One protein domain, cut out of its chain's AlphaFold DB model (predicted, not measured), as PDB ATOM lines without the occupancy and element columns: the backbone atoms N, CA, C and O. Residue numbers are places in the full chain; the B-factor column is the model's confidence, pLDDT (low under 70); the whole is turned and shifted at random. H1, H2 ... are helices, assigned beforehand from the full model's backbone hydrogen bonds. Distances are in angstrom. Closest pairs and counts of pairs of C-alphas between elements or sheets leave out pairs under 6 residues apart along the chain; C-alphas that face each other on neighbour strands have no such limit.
ATOM      1  N   ASN A   3      46.351 -37.072   3.143       86.25
ATOM      2  CA  ASN A   3      46.351 -36.003   4.152       86.25
ATOM      3  C   ASN A   3      45.678 -34.721   3.639       86.25
ATOM      4  O   ASN A   3      44.867 -34.149   4.350       86.25
ATOM      5  N   LEU A   4      45.903 -34.341   2.375       87.69
ATOM      6  CA  LEU A   4      45.225 -33.192   1.759       87.69
ATOM      7  C   LEU A   4      43.692 -33.337   1.777       87.69
ATOM      8  O   LEU A   4      42.984 -32.419   2.179       87.69
ATOM      9  N   LYS A   5      43.180 -34.523   1.414       88.38
ATOM     10  CA  LYS A   5      41.742 -34.832   1.471       88.38
ATOM     11  C   LYS A   5      41.213 -34.753   2.906       88.38
ATOM     12  O   LYS A   5      40.125 -34.235   3.133       88.38
ATOM     13  N   ARG A   6      41.995 -35.218   3.889       85.81
ATOM     14  CA  ARG A   6      41.647 -35.094   5.312       85.81
ATOM     15  C   ARG A   6      41.575 -33.628   5.747       85.81
ATOM     16  O   ARG A   6      40.589 -33.270   6.378       85.81
ATOM     17  N   CYS A   7      42.546 -32.790   5.376       85.69
ATOM     18  CA  CYS A   7      42.531 -31.354   5.674       85.69
ATOM     19  C   CYS A   7      41.297 -30.661   5.084       85.69
ATOM     20  O   CYS A   7      40.630 -29.897   5.778       85.69
ATOM     21  N   PHE A   8      40.961 -30.963   3.826       87.44
ATOM     22  CA  PHE A   8      39.763 -30.426   3.180       87.44
ATOM     23  C   PHE A   8      38.483 -30.832   3.923       87.44
ATOM     24  O   PHE A   8      37.665 -29.979   4.254       87.44
ATOM     25  N   ASN A   9      38.344 -32.118   4.254       87.94
ATOM     26  CA  ASN A   9      37.194 -32.629   5.000       87.94
ATOM     27  C   ASN A   9      37.070 -31.971   6.380       87.94
ATOM     28  O   ASN A   9      35.978 -31.565   6.764       87.94
ATOM     29  N   LEU A  10      38.187 -31.790   7.093       86.31
ATOM     30  CA  LEU A  10      38.206 -31.099   8.384       86.31
ATOM     31  C   LEU A  10      37.757 -29.642   8.261       86.31
ATOM     32  O   LEU A  10      36.947 -29.189   9.063       86.31
ATOM     33  N   ARG A  11      38.203 -28.928   7.220       84.00
ATOM     34  CA  ARG A  11      37.729 -27.567   6.925       84.00
ATOM     35  C   ARG A  11      36.221 -27.517   6.644       84.00
ATOM     36  O   ARG A  11      35.596 -26.492   6.889       84.00
ATOM     37  N   LYS A  12      35.636 -28.600   6.131       89.12
ATOM     38  CA  LYS A  12      34.191 -28.740   5.889       89.12
ATOM     39  C   LYS A  12      33.411 -29.283   7.093       89.12
ATOM     40  O   LYS A  12      32.230 -29.569   6.947       89.12
ATOM     41  N   GLY A  13      34.046 -29.428   8.259       85.19
ATOM     42  CA  GLY A  13      33.397 -29.934   9.473       85.19
ATOM     43  C   GLY A  13      33.219 -31.455   9.510       85.19
ATOM     44  O   GLY A  13      32.454 -31.956  10.320       85.19
ATOM     45  N   ILE A  14      33.906 -32.204   8.642       87.25
ATOM     46  CA  ILE A  14      33.859 -33.672   8.601       87.25
ATOM     47  C   ILE A  14      35.053 -34.217   9.402       87.25
ATOM     48  O   ILE A  14      36.158 -34.414   8.868       87.25
ATOM     49  N   GLY A  15      34.840 -34.415  10.704       83.69
ATOM     50  CA  GLY A  15      35.861 -34.715  11.706       83.69
ATOM     51  C   GLY A  15      35.966 -36.180  12.120       83.69
ATOM     52  O   GLY A  15      36.146 -37.060  11.273       83.69
ATOM     53  N   ARG A  16      36.050 -36.422  13.430       83.44
ATOM     54  CA  ARG A  16      36.137 -37.761  14.053       83.44
ATOM     55  C   ARG A  16      34.734 -38.289  14.342       83.44
ATOM     56  O   ARG A  16      34.459 -39.454  14.100       83.44
ATOM     57  N   GLU A  17      33.859 -37.400  14.783       83.56
ATOM     58  CA  GLU A  17      32.441 -37.610  15.059       83.56
ATOM     59  C   GLU A  17      31.673 -38.174  13.858       83.56
ATOM     60  O   GLU A  17      30.769 -38.984  14.023       83.56
ATOM     61  N   SER A  18      32.089 -37.833  12.637       82.56
ATOM     62  CA  SER A  18      31.478 -38.341  11.407       82.56
ATOM     63  C   SER A  18      32.052 -39.689  10.937       82.56
ATOM     64  O   SER A  18      31.758 -40.125   9.823       82.56
ATOM     65  N   LYS A  19      32.974 -40.312  11.685       79.88
ATOM     66  CA  LYS A  19      33.646 -41.571  11.314       79.88
ATOM     67  C   LYS A  19      33.081 -42.734  12.116       79.88
ATOM     68  O   LYS A  19      33.778 -43.352  12.910       79.88
ATOM     69  N   THR A  20      31.815 -43.024  11.864       88.75
ATOM     70  CA  THR A  20      31.075 -44.132  12.467       88.75
ATOM     71  C   THR A  20      30.799 -45.227  11.435       88.75
ATOM     72  O   THR A  20      30.975 -45.036  10.228       88.75
ATOM     73  N   ILE A  21      30.403 -46.402  11.918       88.44
ATOM     74  CA  ILE A  21      29.872 -47.501  11.104       88.44
ATOM     75  C   ILE A  21      28.399 -47.703  11.450       88.44
ATOM     76  O   ILE A  21      27.914 -47.155  12.440       88.44
ATOM     77  N   SER A  22      27.681 -48.489  10.644       92.06
ATOM     78  CA  SER A  22      26.301 -48.847  10.975       92.06
ATOM     79  C   SER A  22      26.229 -49.469  12.369       92.06
ATOM     80  O   SER A  22      27.061 -50.310  12.721       92.06
ATOM     81  N   ARG A  23      25.206 -49.070  13.130       91.00
ATOM     82  CA  ARG A  23      24.962 -49.492  14.510       91.00
ATOM     83  C   ARG A  23      24.999 -51.015  14.668       91.00
ATOM     84  O   ARG A  23      25.612 -51.507  15.607       91.00
ATOM     85  N   ARG A  24      24.488 -51.745  13.670       93.44
ATOM     86  CA  ARG A  24      24.572 -53.210  13.581       93.44
ATOM     87  C   ARG A  24      25.982 -53.742  13.839       93.44
ATOM     88  O   ARG A  24      26.154 -54.674  14.600       93.44
ATOM     89  N   PHE A  25      27.013 -53.152  13.237       91.56
ATOM     90  CA  PHE A  25      28.381 -53.658  13.391       91.56
ATOM     91  C   PHE A  25      29.012 -53.315  14.743       91.56
ATOM     92  O   PHE A  25      29.947 -53.996  15.162       91.56
ATOM     93  N   ALA A  26      28.550 -52.245  15.391       91.31
ATOM     94  CA  ALA A  26      29.076 -51.789  16.672       91.31
ATOM     95  C   ALA A  26      28.366 -52.445  17.866       91.31
ATOM     96  O   ALA A  26      28.983 -52.608  18.915       91.31
ATOM     97  N   GLU A  27      27.097 -52.826  17.710       93.50
ATOM     98  CA  GLU A  27      26.254 -53.278  18.823       93.50
ATOM     99  C   GLU A  27      25.714 -54.699  18.660       93.50
ATOM    100  O   GLU A  27      25.554 -55.391  19.663       93.50
ATOM    101  N   GLU A  28      25.432 -55.158  17.437       95.12
ATOM    102  CA  GLU A  28      24.843 -56.482  17.219       95.12
ATOM    103  C   GLU A  28      25.947 -57.527  17.014       95.12
ATOM    104  O   GLU A  28      26.709 -57.447  16.042       95.12
ATOM    105  N   PRO A  29      26.055 -58.538  17.895       95.19
ATOM    106  CA  PRO A  29      27.042 -59.590  17.733       95.19
ATOM    107  C   PRO A  29      26.808 -60.374  16.447       95.19
ATOM    108  O   PRO A  29      25.672 -60.681  16.078       95.19
ATOM    109  N   MET A  30      27.894 -60.768  15.786       95.56
ATOM    110  CA  MET A  30      27.794 -61.596  14.587       95.56
ATOM    111  C   MET A  30      27.023 -62.895  14.884       95.56
ATOM    112  O   MET A  30      27.406 -63.633  15.798       95.56
ATOM    113  N   PRO A  31      25.962 -63.213  14.121       94.44
ATOM    114  CA  PRO A  31      25.071 -64.323  14.459       94.44
ATOM    115  C   PRO A  31      25.707 -65.694  14.195       94.44
ATOM    116  O   PRO A  31      25.449 -66.658  14.917       94.44
ATOM    117  N   ILE A  32      26.556 -65.787  13.166       95.38
ATOM    118  CA  ILE A  32      27.165 -67.030  12.681       95.38
ATOM    119  C   ILE A  32      28.580 -66.788  12.136       95.38
ATOM    120  O   ILE A  32      28.985 -65.650  11.890       95.38
ATOM    121  N   GLY A  33      29.310 -67.881  11.902       94.50
ATOM    122  CA  GLY A  33      30.640 -67.872  11.293       94.50
ATOM    123  C   GLY A  33      31.791 -67.675  12.290       94.50
ATOM    124  O   GLY A  33      31.565 -67.626  13.499       94.50
ATOM    125  N   PRO A  34      33.038 -67.553  11.798       95.12
ATOM    126  CA  PRO A  34      34.232 -67.440  12.642       95.12
ATOM    127  C   PRO A  34      34.202 -66.305  13.687       95.12
ATOM    128  O   PRO A  34      34.691 -66.521  14.794       95.12
ATOM    129  N   PRO A  35      33.622 -65.116  13.414       93.62
ATOM    130  CA  PRO A  35      33.522 -64.055  14.412       93.62
ATOM    131  C   PRO A  35      32.220 -64.105  15.233       93.62
ATOM    132  O   PRO A  35      31.844 -63.081  15.796       93.62
ATOM    133  N   LYS A  36      31.506 -65.243  15.297       95.94
ATOM    134  CA  LYS A  36      30.235 -65.364  16.035       95.94
ATOM    135  C   LYS A  36      30.349 -64.799  17.457       95.94
ATOM    136  O   LYS A  36      31.304 -65.085  18.175       95.94
ATOM    137  N   GLY A  37      29.363 -63.994  17.853       95.25
ATOM    138  CA  GLY A  37      29.309 -63.353  19.168       95.25
ATOM    139  C   GLY A  37      30.194 -62.110  19.321       95.25
ATOM    140  O   GLY A  37      30.209 -61.518  20.395       95.25
ATOM    141  N   ARG A  38      30.920 -61.686  18.278       94.88
ATOM    142  CA  ARG A  38      31.777 -60.491  18.325       94.88
ATOM    143  C   ARG A  38      31.111 -59.285  17.670       94.88
ATOM    144  O   ARG A  38      30.388 -59.432  16.684       94.88
ATOM    145  N   VAL A  39      31.436 -58.107  18.197       94.44
ATOM    146  CA  VAL A  39      31.120 -56.783  17.640       94.44
ATOM    147  C   VAL A  39      32.411 -56.050  17.264       94.44
ATOM    148  O   VAL A  39      33.503 -56.426  17.698       94.44
ATOM    149  N   CYS A  40      32.310 -55.012  16.435       93.38
ATOM    150  CA  CYS A  40      33.453 -54.193  16.046       93.38
ATOM    151  C   CYS A  40      33.750 -53.120  17.105       93.38
ATOM    152  O   CYS A  40      33.004 -52.152  17.253       93.38
ATOM    153  N   ASN A  41      34.892 -53.245  17.784       92.12
ATOM    154  CA  ASN A  41      35.380 -52.245  18.737       92.12
ATOM    155  C   ASN A  41      36.005 -51.051  17.998       92.12
ATOM    156  O   ASN A  41      37.225 -50.890  17.949       92.12
ATOM    157  N   LEU A  42      35.159 -50.210  17.403       91.62
ATOM    158  CA  LEU A  42      35.594 -49.143  16.501       91.62
ATOM    159  C   LEU A  42      36.441 -48.056  17.192       91.62
ATOM    160  O   LEU A  42      37.403 -47.558  16.610       91.62
ATOM    161  N   GLU A  43      36.112 -47.692  18.432       90.00
ATOM    162  CA  GLU A  43      36.770 -46.598  19.160       90.00
ATOM    163  C   GLU A  43      38.284 -46.809  19.385       90.00
ATOM    164  O   GLU A  43      39.064 -45.916  19.016       90.00
ATOM    165  N   PRO A  44      38.750 -47.958  19.927       92.25
ATOM    166  CA  PRO A  44      40.184 -48.223  20.052       92.25
ATOM    167  C   PRO A  44      40.879 -48.302  18.686       92.25
ATOM    168  O   PRO A  44      41.939 -47.700  18.516       92.25
ATOM    169  N   MET A  45      40.247 -48.909  17.674       91.75
ATOM    170  CA  MET A  45      40.808 -48.982  16.317       91.75
ATOM    171  C   MET A  45      41.029 -47.589  15.707       91.75
ATOM    172  O   MET A  45      42.083 -47.304  15.137       91.75
ATOM    173  N   LEU A  46      40.050 -46.688  15.838       90.81
ATOM    174  CA  LEU A  46      40.161 -45.315  15.337       90.81
ATOM    175  C   LEU A  46      41.199 -44.499  16.108       90.81
ATOM    176  O   LEU A  46      41.868 -43.645  15.518       90.81
ATOM    177  N   ARG A  47      41.321 -44.717  17.422       89.38
ATOM    178  CA  ARG A  47      42.342 -44.069  18.255       89.38
ATOM    179  C   ARG A  47      43.742 -44.442  17.775       89.38
ATOM    180  O   ARG A  47      44.526 -43.547  17.464       89.38
ATOM    181  N   GLU A  48      44.027 -45.735  17.656       91.88
ATOM    182  CA  GLU A  48      45.315 -46.236  17.167       91.88
ATOM    183  C   GLU A  48      45.598 -45.747  15.747       91.88
ATOM    184  O   GLU A  48      46.677 -45.221  15.470       91.88
ATOM    185  N   HIS A  49      44.604 -45.810  14.857       91.00
ATOM    186  CA  HIS A  49      44.744 -45.319  13.491       91.00
ATOM    187  C   HIS A  49      45.187 -43.847  13.442       91.00
ATOM    188  O   HIS A  49      46.101 -43.498  12.695       91.00
ATOM    189  N   TYR A  50      44.587 -42.964  14.245       89.25
ATOM    190  CA  TYR A  50      44.963 -41.544  14.253       89.25
ATOM    191  C   TYR A  50      46.335 -41.281  14.867       89.25
ATOM    192  O   TYR A  50      47.036 -40.378  14.391       89.25
ATOM    193  N   LEU A  51      46.736 -42.081  15.858       89.44
ATOM    194  CA  LEU A  51      48.083 -42.044  16.424       89.44
ATOM    195  C   LEU A  51      49.125 -42.412  15.362       89.44
ATOM    196  O   LEU A  51      50.006 -41.601  15.070       89.44
ATOM    197  N   TYR A  52      48.970 -43.562  14.698       91.25
ATOM    198  CA  TYR A  52      49.897 -44.013  13.652       91.25
ATOM    199  C   TYR A  52      49.990 -43.040  12.474       91.25
ATOM    200  O   TYR A  52      51.059 -42.834  11.901       91.25
ATOM    201  N   ARG A  53      48.879 -42.391  12.115       87.81
ATOM    202  CA  ARG A  53      48.838 -41.409  11.021       87.81
ATOM    203  C   ARG A  53      49.344 -40.026  11.424       87.81
ATOM    204  O   ARG A  53      49.389 -39.141  10.568       87.81
ATOM    205  N   ARG A  54      49.702 -39.827  12.700       86.06
ATOM    206  CA  ARG A  54      50.070 -38.529  13.294       86.06
ATOM    207  C   ARG A  54      49.000 -37.457  13.067       86.06
ATOM    208  O   ARG A  54      49.289 -36.264  12.982       86.06
ATOM    209  N   TRP A  55      47.741 -37.875  12.953       85.75
ATOM    210  CA  TRP A  55      46.633 -36.968  12.668       85.75
ATOM    211  C   TRP A  55      46.212 -36.154  13.886       85.75
ATOM    212  O   TRP A  55      45.652 -35.081  13.704       85.75
ATOM    213  N   ASN A  56      46.557 -36.593  15.099       78.12
ATOM    214  CA  ASN A  56      46.380 -35.791  16.312       78.12
ATOM    215  C   ASN A  56      47.211 -34.495  16.245       78.12
ATOM    216  O   ASN A  56      46.669 -33.410  16.425       78.12
ATOM    217  N   VAL A  57      48.483 -34.596  15.841       70.94
ATOM    218  CA  VAL A  57      49.379 -33.439  15.650       70.94
ATOM    219  C   VAL A  57      48.910 -32.562  14.482       70.94
ATOM    220  O   VAL A  57      48.917 -31.335  14.556       70.94
ATOM    221  N   LEU A  58      48.460 -33.184  13.387       68.88
ATOM    222  CA  LEU A  58      47.927 -32.455  12.233       68.88
ATOM    223  C   LEU A  58      46.665 -31.650  12.589       68.88
ATOM    224  O   LEU A  58      46.512 -30.527  12.116       68.88
ATOM    225  N   LEU A  59      45.772 -32.207  13.410       66.94
ATOM    226  CA  LEU A  59      44.549 -31.538  13.861       66.94
ATOM    227  C   LEU A  59      44.857 -30.281  14.679       66.94
ATOM    228  O   LEU A  59      44.245 -29.243  14.433       66.94
ATOM    229  N   GLU A  60      45.809 -30.358  15.608       69.38
ATOM    230  CA  GLU A  60      46.257 -29.201  16.395       69.38
ATOM    231  C   GLU A  60      46.848 -28.107  15.501       69.38
ATOM    232  O   GLU A  60      46.484 -26.937  15.621       69.38
ATOM    233  N   ASN A  61      47.691 -28.490  14.541       69.12
ATOM    234  CA  ASN A  61      48.304 -27.544  13.611       69.12
ATOM    235  C   ASN A  61      47.275 -26.879  12.687       69.12
ATOM    236  O   ASN A  61      47.341 -25.672  12.472       69.12
ATOM    237  N   ILE A  62      46.302 -27.630  12.161       70.00
ATOM    238  CA  ILE A  62      45.245 -27.063  11.311       70.00
ATOM    239  C   ILE A  62      44.361 -26.111  12.112       70.00
ATOM    240  O   ILE A  62      44.051 -25.038  11.605       70.00
ATOM    241  N   LYS A  63      43.977 -26.460  13.347       70.31
ATOM    242  CA  LYS A  63      43.197 -25.561  14.210       70.31
ATOM    243  C   LYS A  63      43.943 -24.252  14.459       70.31
ATOM    244  O   LYS A  63      43.375 -23.198  14.203       70.31
ATOM    245  N   ARG A  64      45.231 -24.324  14.820       71.19
ATOM    246  CA  ARG A  64      46.096 -23.142  14.987       71.19
ATOM    247  C   ARG A  64      46.161 -22.279  13.731       71.19
ATOM    248  O   ARG A  64      46.077 -21.061  13.821       71.19
ATOM    249  N   VAL A  65      46.322 -22.892  12.559       67.88
ATOM    250  CA  VAL A  65      46.366 -22.154  11.288       67.88
ATOM    251  C   VAL A  65      45.013 -21.512  10.991       67.88
ATOM    252  O   VAL A  65      44.967 -20.336  10.661       67.88
ATOM    253  N   VAL A  66      43.908 -22.245  11.126       69.62
ATOM    254  CA  VAL A  66      42.565 -21.708  10.863       69.62
ATOM    255  C   VAL A  66      42.242 -20.544  11.799       69.62
ATOM    256  O   VAL A  66      41.710 -19.551  11.332       69.62
ATOM    257  N   GLU A  67      42.596 -20.639  13.077       72.75
ATOM    258  CA  GLU A  67      42.383 -19.581  14.070       72.75
ATOM    259  C   GLU A  67      43.275 -18.353  13.834       72.75
ATOM    260  O   GLU A  67      42.838 -17.231  14.042       72.75
ATOM    261  N   LYS A  68      44.496 -18.546  13.317       71.44
ATOM    262  CA  LYS A  68      45.408 -17.449  12.955       71.44
ATOM    263  C   LYS A  68      44.924 -16.610  11.762       71.44
ATOM    264  O   LYS A  68      45.302 -15.449  11.655       71.44
ATOM    265  N   TYR A  69      44.171 -17.205  10.838       67.50
ATOM    266  CA  TYR A  69      43.716 -16.559   9.596       67.50
ATOM    267  C   TYR A  69      42.194 -16.344   9.554       67.50
ATOM    268  O   TYR A  69      41.628 -16.188   8.468       67.50
ATOM    269  N   ARG A  70      41.537 -16.388  10.715       60.28
ATOM    270  CA  ARG A  70      40.126 -16.042  10.900       60.28
ATOM    271  C   ARG A  70      40.022 -14.644  11.489       60.28
ATOM    272  O   ARG A  70      39.047 -13.964  11.111       60.28
TER     273      ARG A  70
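Overview. This is residues 3 to 70 of the 70 residues of the protein "Aldehyde ferredoxin oxidoreductase" of Ignisphaera aggregans (UniProt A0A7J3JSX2). An open, elongated loop of chain runs from H1 through short H2 to a free tip, residues 31 to 36, then folds back into H3, which makes a corner with H4. The printed part has 68 residues with four named helices, H1 to H4, and no named strand: all helix. It is only just loose, close to extended: radius of gyration of the C-alphas 16.2 A, spans 53 by 21 by 16 A.

Arrangement. H1, residues 3 to 11, is close to but not clearly touching H4, residues 55 to 68, at a steep tilt of 50 degrees, the same way; their closest C-alphas, Cys 7 and Ile 62, are 7.6 A apart. H3, residues 42 to 52, is close to but not clearly touching H2, residues 23 to 27 (closest C-alphas Ala 26 and Leu 42, 7.0 A), and H4 (Tyr 50 and Asn 56, 6.3 A), about perpendicular to H4 at 75 degrees. H1 and H3 are apart. In H1 to H4 every O i to N i+4 pair is within hydrogen-bond range.

Along the chain. H1 begins at C-alpha 3 (46.351, -36.003, 4.152) and measures 12.4 A; H3 measures 15.5 A; H4, 19.6 A, ends at C-alpha 68 (45.408, -17.449, 12.955).

Size, cuts and confidence. The farthest C-alphas, Ile 32 and Tyr 69, are 53.2 A apart. The printed part has no cut; links H1 to H2 and H2 to H3 are long. Residues 58 to 61, 65 to 66 and 69 to 70 have pLDDT under 70.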